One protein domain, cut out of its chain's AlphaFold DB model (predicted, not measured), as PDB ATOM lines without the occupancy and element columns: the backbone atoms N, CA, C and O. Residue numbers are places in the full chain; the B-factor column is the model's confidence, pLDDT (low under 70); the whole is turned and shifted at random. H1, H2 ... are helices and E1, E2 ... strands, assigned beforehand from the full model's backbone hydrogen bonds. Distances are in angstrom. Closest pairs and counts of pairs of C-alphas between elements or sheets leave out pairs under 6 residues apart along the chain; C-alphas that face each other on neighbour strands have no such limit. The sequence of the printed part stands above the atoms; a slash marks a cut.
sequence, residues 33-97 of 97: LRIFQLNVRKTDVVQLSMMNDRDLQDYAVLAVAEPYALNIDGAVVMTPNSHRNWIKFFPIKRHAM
ATOM      1  N   LEU A  33      23.554 -56.580  -4.163       87.62
ATOM      2  CA  LEU A  33      23.835 -55.236  -4.656       87.62
ATOM      3  C   LEU A  33      23.325 -55.114  -6.097       87.62
ATOM      4  O   LEU A  33      23.870 -55.734  -7.009       87.62
ATOM      5  N   ARG A  34      22.286 -54.304  -6.305       90.06
ATOM      6  CA  ARG A  34      21.737 -54.012  -7.634       90.06
ATOM      7  C   ARG A  34      22.113 -52.601  -8.062       90.06
ATOM      8  O   ARG A  34      21.834 -51.637  -7.351       90.06
ATOM      9  N   ILE A  35      22.730 -52.493  -9.236       91.38
ATOM     10  CA  ILE A  35      23.140 -51.232  -9.860       91.38
ATOM     11  C   ILE A  35      22.485 -51.155 -11.238       91.38
ATOM     12  O   ILE A  35      22.561 -52.112 -12.006       91.38
ATOM     13  N   PHE A  36      21.851 -50.027 -11.548       91.44
ATOM     14  CA  PHE A  36      21.260 -49.761 -12.858       91.44
ATOM     15  C   PHE A  36      21.955 -48.567 -13.499       91.44
ATOM     16  O   PHE A  36      22.203 -47.567 -12.829       91.44
ATOM     17  N   GLN A  37      22.263 -48.657 -14.791       92.25
ATOM     18  CA  GLN A  37      22.854 -47.558 -15.547       92.25
ATOM     19  C   GLN A  37      21.989 -47.223 -16.758       92.25
ATOM     20  O   GLN A  37      21.671 -48.102 -17.556       92.25
ATOM     21  N   LEU A  38      21.664 -45.942 -16.922       92.12
ATOM     22  CA  LEU A  38      20.859 -45.442 -18.033       92.12
ATOM     23  C   LEU A  38      21.428 -44.131 -18.569       92.12
ATOM     24  O   LEU A  38      21.796 -43.240 -17.808       92.12
ATOM     25  N   ASN A  39      21.460 -43.995 -19.892       91.94
ATOM     26  CA  ASN A  39      21.661 -42.707 -20.544       91.94
ATOM     27  C   ASN A  39      20.294 -42.044 -20.766       91.94
ATOM     28  O   ASN A  39      19.458 -42.591 -21.486       91.94
ATOM     29  N   VAL A  40      20.072 -40.877 -20.161       90.12
ATOM     30  CA  VAL A  40      18.802 -40.131 -20.273       90.12
ATOM     31  C   VAL A  40      18.826 -39.087 -21.391       90.12
ATOM     32  O   VAL A  40      17.850 -38.362 -21.578       90.12
ATOM     33  N   ARG A  41      19.919 -39.025 -22.163       91.50
ATOM     34  CA  ARG A  41      20.079 -38.241 -23.398       91.50
ATOM     35  C   ARG A  41      19.672 -36.780 -23.225       91.50
ATOM     36  O   ARG A  41      18.997 -36.214 -24.084       91.50
ATOM     37  N   LYS A  42      20.023 -36.197 -22.075       89.50
ATOM     38  CA  LYS A  42      19.672 -34.827 -21.676       89.50
ATOM     39  C   LYS A  42      18.171 -34.539 -21.824       89.50
ATOM     40  O   LYS A  42      17.803 -33.446 -22.235       89.50
ATOM     41  N   THR A  43      17.313 -35.520 -21.543       91.12
ATOM     42  CA  THR A  43      15.852 -35.392 -21.646       91.12
ATOM     43  C   THR A  43      15.231 -35.386 -20.254       91.12
ATOM     44  O   THR A  43      15.375 -36.345 -19.492       91.12
ATOM     45  N   ASP A  44      14.512 -34.316 -19.933       88.31
ATOM     46  CA  ASP A  44      13.870 -34.110 -18.634       88.31
ATOM     47  C   ASP A  44      12.773 -35.146 -18.363       88.31
ATOM     48  O   ASP A  44      12.735 -35.728 -17.280       88.31
ATOM     49  N   VAL A  45      11.942 -35.452 -19.364       90.38
ATOM     50  CA  VAL A  45      10.853 -36.435 -19.250       90.38
ATOM     51  C   VAL A  45      11.392 -37.825 -18.907       90.38
ATOM     52  O   VAL A  45      10.845 -38.504 -18.040       90.38
ATOM     53  N   VAL A  46      12.487 -38.245 -19.547       90.69
ATOM     54  CA  VAL A  46      13.106 -39.559 -19.303       90.69
ATOM     55  C   VAL A  46      13.711 -39.608 -17.904       90.69
ATOM     56  O   VAL A  46      13.479 -40.570 -17.172       90.69
ATOM     57  N   GLN A  47      14.436 -38.561 -17.508       89.00
ATOM     58  CA  GLN A  47      15.039 -38.469 -16.180       89.00
ATOM     59  C   GLN A  47      13.979 -38.476 -15.074       89.00
ATOM     60  O   GLN A  47      14.104 -39.223 -14.103       89.00
ATOM     61  N   LEU A  48      12.905 -37.700 -15.233       88.12
ATOM     62  CA  LEU A  48      11.827 -37.641 -14.252       88.12
ATOM     63  C   LEU A  48      11.032 -38.951 -14.197       88.12
ATOM     64  O   LEU A  48      10.684 -39.399 -13.106       88.12
ATOM     65  N   SER A  49      10.775 -39.583 -15.345       90.19
ATOM     66  CA  SER A  49      10.113 -40.891 -15.407       90.19
ATOM     67  C   SER A  49      10.929 -41.957 -14.670       90.19
ATOM     68  O   SER A  49      10.418 -42.580 -13.742       90.19
ATOM     69  N   MET A  50      12.226 -42.071 -14.987       90.12
ATOM     70  CA  MET A  50      13.158 -42.997 -14.328       90.12
ATOM     71  C   MET A  50      13.148 -42.820 -12.803       90.12
ATOM     72  O   MET A  50      13.148 -43.789 -12.053       90.12
ATOM     73  N   MET A  51      13.119 -41.582 -12.318       86.38
ATOM     74  CA  MET A  51      13.151 -41.325 -10.878       86.38
ATOM     75  C   MET A  51      11.859 -41.664 -10.137       86.38
ATOM     76  O   MET A  51      11.913 -41.903  -8.928       86.38
ATOM     77  N   ASN A  52      10.728 -41.670 -10.841       88.31
ATOM     78  CA  ASN A  52       9.419 -42.018 -10.291       88.31
ATOM     79  C   ASN A  52       9.051 -43.493 -10.501       88.31
ATOM     80  O   ASN A  52       8.027 -43.941  -9.977       88.31
ATOM     81  N   ASP A  53       9.871 -44.239 -11.240       90.75
ATOM     82  CA  ASP A  53       9.662 -45.657 -11.480       90.75
ATOM     83  C   ASP A  53       9.748 -46.440 -10.161       90.75
ATOM     84  O   ASP A  53      10.680 -46.286  -9.363       90.75
ATOM     85  N   ARG A  54       8.727 -47.260  -9.900       90.19
ATOM     86  CA  ARG A  54       8.654 -48.073  -8.683       90.19
ATOM     87  C   ARG A  54       9.576 -49.277  -8.757       90.19
ATOM     88  O   ARG A  54      10.131 -49.648  -7.727       90.19
ATOM     89  N   ASP A  55       9.802 -49.803  -9.952       90.56
ATOM     90  CA  ASP A  55      10.619 -50.996 -10.163       90.56
ATOM     91  C   ASP A  55      12.115 -50.690  -9.989       90.56
ATOM     92  O   ASP A  55      12.932 -51.585  -9.767       90.56
ATOM     93  N   LEU A  56      12.485 -49.405 -10.034       90.00
ATOM     94  CA  LEU A  56      13.852 -48.947  -9.811       90.00
ATOM     95  C   LEU A  56      14.177 -48.669  -8.334       90.00
ATOM     96  O   LEU A  56      15.346 -48.464  -8.018       90.00
ATOM     97  N   GLN A  57      13.201 -48.703  -7.418       85.06
ATOM     98  CA  GLN A  57      13.427 -48.396  -5.993       85.06
ATOM     99  C   GLN A  57      14.304 -49.431  -5.271       85.06
ATOM    100  O   GLN A  57      14.978 -49.084  -4.305       85.06
ATOM    101  N   ASP A  58      14.337 -50.673  -5.758       87.31
ATOM    102  CA  ASP A  58      15.140 -51.757  -5.173       87.31
ATOM    103  C   ASP A  58      16.620 -51.722  -5.602       87.31
ATOM    104  O   ASP A  58      17.426 -52.553  -5.167       87.31
ATOM    105  N   TYR A  59      17.002 -50.791  -6.481       90.00
ATOM    106  CA  TYR A  59      18.393 -50.600  -6.876       90.00
ATOM    107  C   TYR A  59      19.121 -49.718  -5.865       90.00
ATOM    108  O   TYR A  59      18.696 -48.611  -5.548       90.00
ATOM    109  N   ALA A  60      20.283 -50.184  -5.410       87.75
ATOM    110  CA  ALA A  60      21.122 -49.434  -4.483       87.75
ATOM    111  C   ALA A  60      21.759 -48.201  -5.145       87.75
ATOM    112  O   ALA A  60      22.038 -47.208  -4.473       87.75
ATOM    113  N   VAL A  61      22.020 -48.271  -6.457       87.38
ATOM    114  CA  VAL A  61      22.652 -47.194  -7.228       87.38
ATOM    115  C   VAL A  61      22.004 -47.079  -8.605       87.38
ATOM    116  O   VAL A  61      21.930 -48.063  -9.342       87.38
ATOM    117  N   LEU A  62      21.619 -45.854  -8.974       88.81
ATOM    118  CA  LEU A  62      21.305 -45.473 -10.350       88.81
ATOM    119  C   LEU A  62      22.430 -44.600 -10.914       88.81
ATOM    120  O   LEU A  62      22.660 -43.481 -10.452       88.81
ATOM    121  N   ALA A  63      23.128 -45.104 -11.925       89.38
ATOM    122  CA  ALA A  63      24.124 -44.358 -12.677       89.38
ATOM    123  C   ALA A  63      23.466 -43.706 -13.900       89.38
ATOM    124  O   ALA A  63      23.016 -44.383 -14.823       89.38
ATOM    125  N   VAL A  64      23.420 -42.375 -13.918       87.19
ATOM    126  CA  VAL A  64      22.795 -41.605 -15.001       87.19
ATOM    127  C   VAL A  64      23.871 -41.011 -15.903       87.19
ATOM    128  O   VAL A  64      24.689 -40.205 -15.456       87.19
ATOM    129  N   ALA A  65      23.861 -41.390 -17.178       88.94
ATOM    130  CA  ALA A  65      24.669 -40.762 -18.216       88.94
ATOM    131  C   ALA A  65      23.864 -39.667 -18.931       88.94
ATOM    132  O   ALA A  65      22.667 -39.819 -19.166       88.94
ATOM    133  N   GLU A  66      24.544 -38.569 -19.266       88.44
ATOM    134  CA  GLU A  66      23.950 -37.373 -19.883       88.44
ATOM    135  C   GLU A  66      22.670 -36.887 -19.179       88.44
ATOM    136  O   GLU A  66      21.620 -36.788 -19.820       88.44
ATOM    137  N   PRO A  67      22.732 -36.585 -17.869       87.81
ATOM    138  CA  PRO A  67      21.574 -36.076 -17.152       87.81
ATOM    139  C   PRO A  67      21.074 -34.773 -17.776       87.81
ATOM    140  O   PRO A  67      21.856 -33.937 -18.241       87.81
ATOM    141  N   TYR A  68      19.760 -34.586 -17.750       87.69
ATOM    142  CA  TYR A  68      19.163 -33.283 -17.960       87.69
ATOM    143  C   TYR A  68      19.615 -32.343 -16.841       87.69
ATOM    144  O   TYR A  68      19.375 -32.579 -15.650       87.69
ATOM    145  N   ALA A  69      20.301 -31.283 -17.251       86.31
ATOM    146  CA  ALA A  69      20.835 -30.255 -16.383       86.31
ATOM    147  C   ALA A  69      20.601 -28.887 -17.028       86.31
ATOM    148  O   ALA A  69      20.799 -28.709 -18.232       86.31
ATOM    149  N   LEU A  70      20.187 -27.927 -16.214       86.06
ATOM    150  CA  LEU A  70      19.941 -26.544 -16.584       86.06
ATOM    151  C   LEU A  70      21.062 -25.660 -16.049       86.06
ATOM    152  O   LEU A  70      21.544 -25.874 -14.942       86.06
ATOM    153  N   ASN A  71      21.439 -24.642 -16.815       86.62
ATOM    154  CA  ASN A  71      22.270 -23.553 -16.314       86.62
ATOM    155  C   ASN A  71      21.355 -22.398 -15.912       86.62
ATOM    156  O   ASN A  71      20.739 -21.777 -16.777       86.62
ATOM    157  N   ILE A  72      21.261 -22.128 -14.612       85.25
ATOM    158  CA  ILE A  72      20.482 -21.021 -14.045       85.25
ATOM    159  C   ILE A  72      21.462 -20.152 -13.263       85.25
ATOM    160  O   ILE A  72      22.145 -20.659 -12.378       85.25
ATOM    161  N   ASP A  73      21.586 -18.875 -13.628       87.06
ATOM    162  CA  ASP A  73      22.501 -17.914 -12.989       87.06
ATOM    163  C   ASP A  73      23.957 -18.410 -12.873       87.06
ATOM    164  O   ASP A  73      24.655 -18.174 -11.888       87.06
ATOM    165  N   GLY A  74      24.427 -19.151 -13.883       84.19
ATOM    166  CA  GLY A  74      25.772 -19.742 -13.902       84.19
ATOM    167  C   GLY A  74      25.938 -21.000 -13.038       84.19
ATOM    168  O   GLY A  74      27.023 -21.582 -13.014       84.19
ATOM    169  N   ALA A  75      24.880 -21.461 -12.368       82.44
ATOM    170  CA  ALA A  75      24.862 -22.709 -11.619       82.44
ATOM    171  C   ALA A  75      24.230 -23.846 -12.438       82.44
ATOM    172  O   ALA A  75      23.157 -23.697 -13.024       82.44
ATOM    173  N   VAL A  76      24.882 -25.015 -12.428       83.25
ATOM    174  CA  VAL A  76      24.333 -26.250 -13.005       83.25
ATOM    175  C   VAL A  76      23.332 -26.851 -12.020       83.25
ATOM    176  O   VAL A  76      23.714 -27.329 -10.950       83.25
ATOM    177  N   VAL A  77      22.060 -26.858 -12.403       82.06
ATOM    178  CA  VAL A  77      20.925 -27.388 -11.643       82.06
ATOM    179  C   VAL A  77      20.411 -28.652 -12.332       82.06
ATOM    180  O   VAL A  77      20.258 -28.669 -13.547       82.06
ATOM    181  N   MET A  78      20.123 -29.719 -11.583       77.69
ATOM    182  CA  MET A  78      19.580 -30.966 -12.141       77.69
ATOM    183  C   MET A  78      18.170 -31.194 -11.609       77.69
ATOM    184  O   MET A  78      17.936 -31.117 -10.408       77.69
ATOM    185  N   THR A  79      17.211 -31.490 -12.480       70.44
ATOM    186  CA  THR A  79      15.857 -31.825 -12.031       70.44
ATOM    187  C   THR A  79      15.722 -33.319 -11.769       70.44
ATOM    188  O   THR A  79      16.146 -34.124 -12.591       70.44
ATOM    189  N   PRO A  80      15.086 -33.729 -10.667       70.12
ATOM    190  CA  PRO A  80      14.714 -32.961  -9.493       70.12
ATOM    191  C   PRO A  80      15.914 -32.800  -8.540       70.12
ATOM    192  O   PRO A  80      16.681 -33.729  -8.309       70.12
ATOM    193  N   ASN A  81      16.027 -31.627  -7.917       67.12
ATOM    194  CA  ASN A  81      17.080 -31.330  -6.936       67.12
ATOM    195  C   ASN A  81      16.927 -32.121  -5.619       67.12
ATOM    196  O   ASN A  81      17.841 -32.144  -4.800       67.12
ATOM    197  N   SER A  82      15.759 -32.729  -5.390       68.25
ATOM    198  CA  SER A  82      15.448 -33.558  -4.226       68.25
ATOM    199  C   SER A  82      14.299 -34.507  -4.569       68.25
ATOM    200  O   SER A  82      13.337 -34.101  -5.223       68.25
ATOM    201  N   HIS A  83      14.393 -35.770  -4.151       77.81
ATOM    202  CA  HIS A  83      13.344 -36.769  -4.350       77.81
ATOM    203  C   HIS A  83      13.275 -37.701  -3.141       77.81
ATOM    204  O   HIS A  83      14.300 -38.175  -2.665       77.81
ATOM    205  N   ARG A  84      12.066 -38.023  -2.661       79.00
ATOM    206  CA  ARG A  84      11.876 -38.806  -1.423       79.00
ATOM    207  C   ARG A  84      12.544 -40.190  -1.435       79.00
ATOM    208  O   ARG A  84      12.920 -40.681  -0.382       79.00
ATOM    209  N   ASN A  85      12.690 -40.794  -2.616       78.00
ATOM    210  CA  ASN A  85      13.321 -42.109  -2.780       78.00
ATOM    211  C   ASN A  85      14.834 -42.023  -3.054       78.00
ATOM    212  O   ASN A  85      15.515 -43.036  -2.974       78.00
ATOM    213  N   TRP A  86      15.368 -40.844  -3.400       78.00
ATOM    214  CA  TRP A  86      16.752 -40.692  -3.862       78.00
ATOM    215  C   TRP A  86      17.500 -39.705  -2.971       78.00
ATOM    216  O   TRP A  86      17.224 -38.508  -2.969       78.00
ATOM    217  N   ILE A  87      18.461 -40.225  -2.210       69.25
ATOM    218  CA  ILE A  87      19.117 -39.499  -1.114       69.25
ATOM    219  C   ILE A  87      20.063 -38.411  -1.632       69.25
ATOM    220  O   ILE A  87      20.178 -37.349  -1.019       69.25
ATOM    221  N   LYS A  88      20.789 -38.671  -2.729       72.44
ATOM    222  CA  LYS A  88      21.815 -37.745  -3.218       72.44
ATOM    223  C   LYS A  88      22.235 -38.024  -4.658       72.44
ATOM    224  O   LYS A  88      22.380 -39.175  -5.056       72.44
ATOM    225  N   PHE A  89      22.528 -36.956  -5.394       73.06
ATOM    226  CA  PHE A  89      23.186 -37.013  -6.697       73.06
ATOM    227  C   PHE A  89      24.688 -36.771  -6.554       73.06
ATOM    228  O   PHE A  89      25.108 -35.780  -5.953       73.06
ATOM    229  N   PHE A  90      25.497 -37.654  -7.140       73.25
ATOM    230  CA  PHE A  90      26.954 -37.532  -7.176       73.25
ATOM    231  C   PHE A  90      27.419 -37.279  -8.615       73.25
ATOM    232  O   PHE A  90      27.599 -38.229  -9.377       73.25
ATOM    233  N   PRO A  91      27.599 -36.014  -9.028       66.94
ATOM    234  CA  PRO A  91      28.133 -35.720 -10.350       66.94
ATOM    235  C   PRO A  91      29.597 -36.169 -10.429       66.94
ATOM    236  O   PRO A  91      30.443 -35.683  -9.682       66.94
ATOM    237  N   ILE A  92      29.896 -37.100 -11.340       68.00
ATOM    238  CA  ILE A  92      31.227 -37.723 -11.452       68.00
ATOM    239  C   ILE A  92      32.162 -36.882 -12.338       68.00
ATOM    240  O   ILE A  92      33.362 -36.811 -12.088       68.00
ATOM    241  N   LYS A  93      31.621 -36.213 -13.366       67.56
ATOM    242  CA  LYS A  93      32.366 -35.304 -14.252       67.56
ATOM    243  C   LYS A  93      31.488 -34.144 -14.707       67.56
ATOM    244  O   LYS A  93      30.345 -34.346 -15.109       67.56
ATOM    245  N   ARG A  94      32.051 -32.935 -14.686       63.91
ATOM    246  CA  ARG A  94      31.514 -31.780 -15.415       63.91
ATOM    247  C   ARG A  94      32.297 -31.668 -16.717       63.91
ATOM    248  O   ARG A  94      33.520 -31.591 -16.675       63.91
ATOM    249  N   HIS A  95      31.611 -31.686 -17.852       59.62
ATOM    250  CA  HIS A  95      32.228 -31.291 -19.113       59.62
ATOM    251  C   HIS A  95      32.175 -29.765 -19.190       59.62
ATOM    252  O   HIS A  95      31.085 -29.195 -19.185       59.62
ATOM    253  N   ALA A  96      33.340 -29.116 -19.188       56.66
ATOM    254  CA  ALA A  96      33.436 -27.717 -19.588       56.66
ATOM    255  C   ALA A  96      33.141 -27.638 -21.093       56.66
ATOM    256  O   ALA A  96      33.619 -28.492 -21.845       56.66
ATOM    257  N   MET A  97      32.295 -26.683 -21.489       48.78
ATOM    258  CA  MET A  97      32.122 -26.309 -22.896       48.78
ATOM    259  C   MET A  97      33.382 -25.628 -23.416       48.78
ATOM    260  O   MET A  97      34.007 -24.892 -22.619       48.78
TER     261      MET A  97
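Overview. This is residues 33 to 97 of the 97 residues of an uncharacterized protein of Fusarium oxysporum (strain Fo5176) (UniProt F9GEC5). Picture an elongated body: at one end a small parallel pair of strands, E1 and E2, with the helix H1 over one face, and at the other end a hairpin, E3 and E4. After it residues 79 to 97, with no named element, run back along the long axis toward the end with E1 and E2 and then turn again toward the hairpin end, where Met 97 lies 35.2 A from Leu 33, C-alpha to C-alpha. Along the 65 printed residues come E1, H1, E2, E3 and E4, one helix and four strands of mixed class, with 27 residues, under half, in named elements. The whole is compact, with a radius of gyration of the C-alphas of 12.1 A, and spans 35 by 20 by 19 A.

Along the chain. Find C-alpha 35 at (23.140, -51.232, -9.860), where E1 begins; it runs 13.7 A to residue 39. H1 takes residues 44 to 52, 12.3 A, and E2 residues 61 to 65, 12.9 A. E3 spans residues 69 to 72, 9.5 A; E4 spans residues 75 to 78, 9.8 A, ending at C-alpha 78, (19.580, -30.966, -12.141).

Arrangement. Look first at E1 and E2, parallel at 17 degrees, with N 38 and O 63 2.9 A apart, within hydrogen-bond range. E1, H1 and E2 form a strand-helix-strand unit, two parallel neighbour strands with a helix between them in the chain, and its crossover is right-handed. E1 and H1 are near each other, with 5 pairs of C-alphas within 10 A. In H1 every O i to N i+4 pair is within hydrogen-bond range. Farther on, E3 and E4 form an antiparallel hairpin at 144 degrees, with N 70 and O 77 2.8 A apart, within that range. E2 and E3 are apart; H1 and E3 are only just apart, with closest C-alphas at 8.3 A.

Size, cuts and confidence. The two C-alphas farthest apart are those of Leu 33 and Asp 73, 38.3 A. The printed part has no cut, and no link is long. Look for pLDDT under 70 at residues 81 to 82, 87 and 91 to 97.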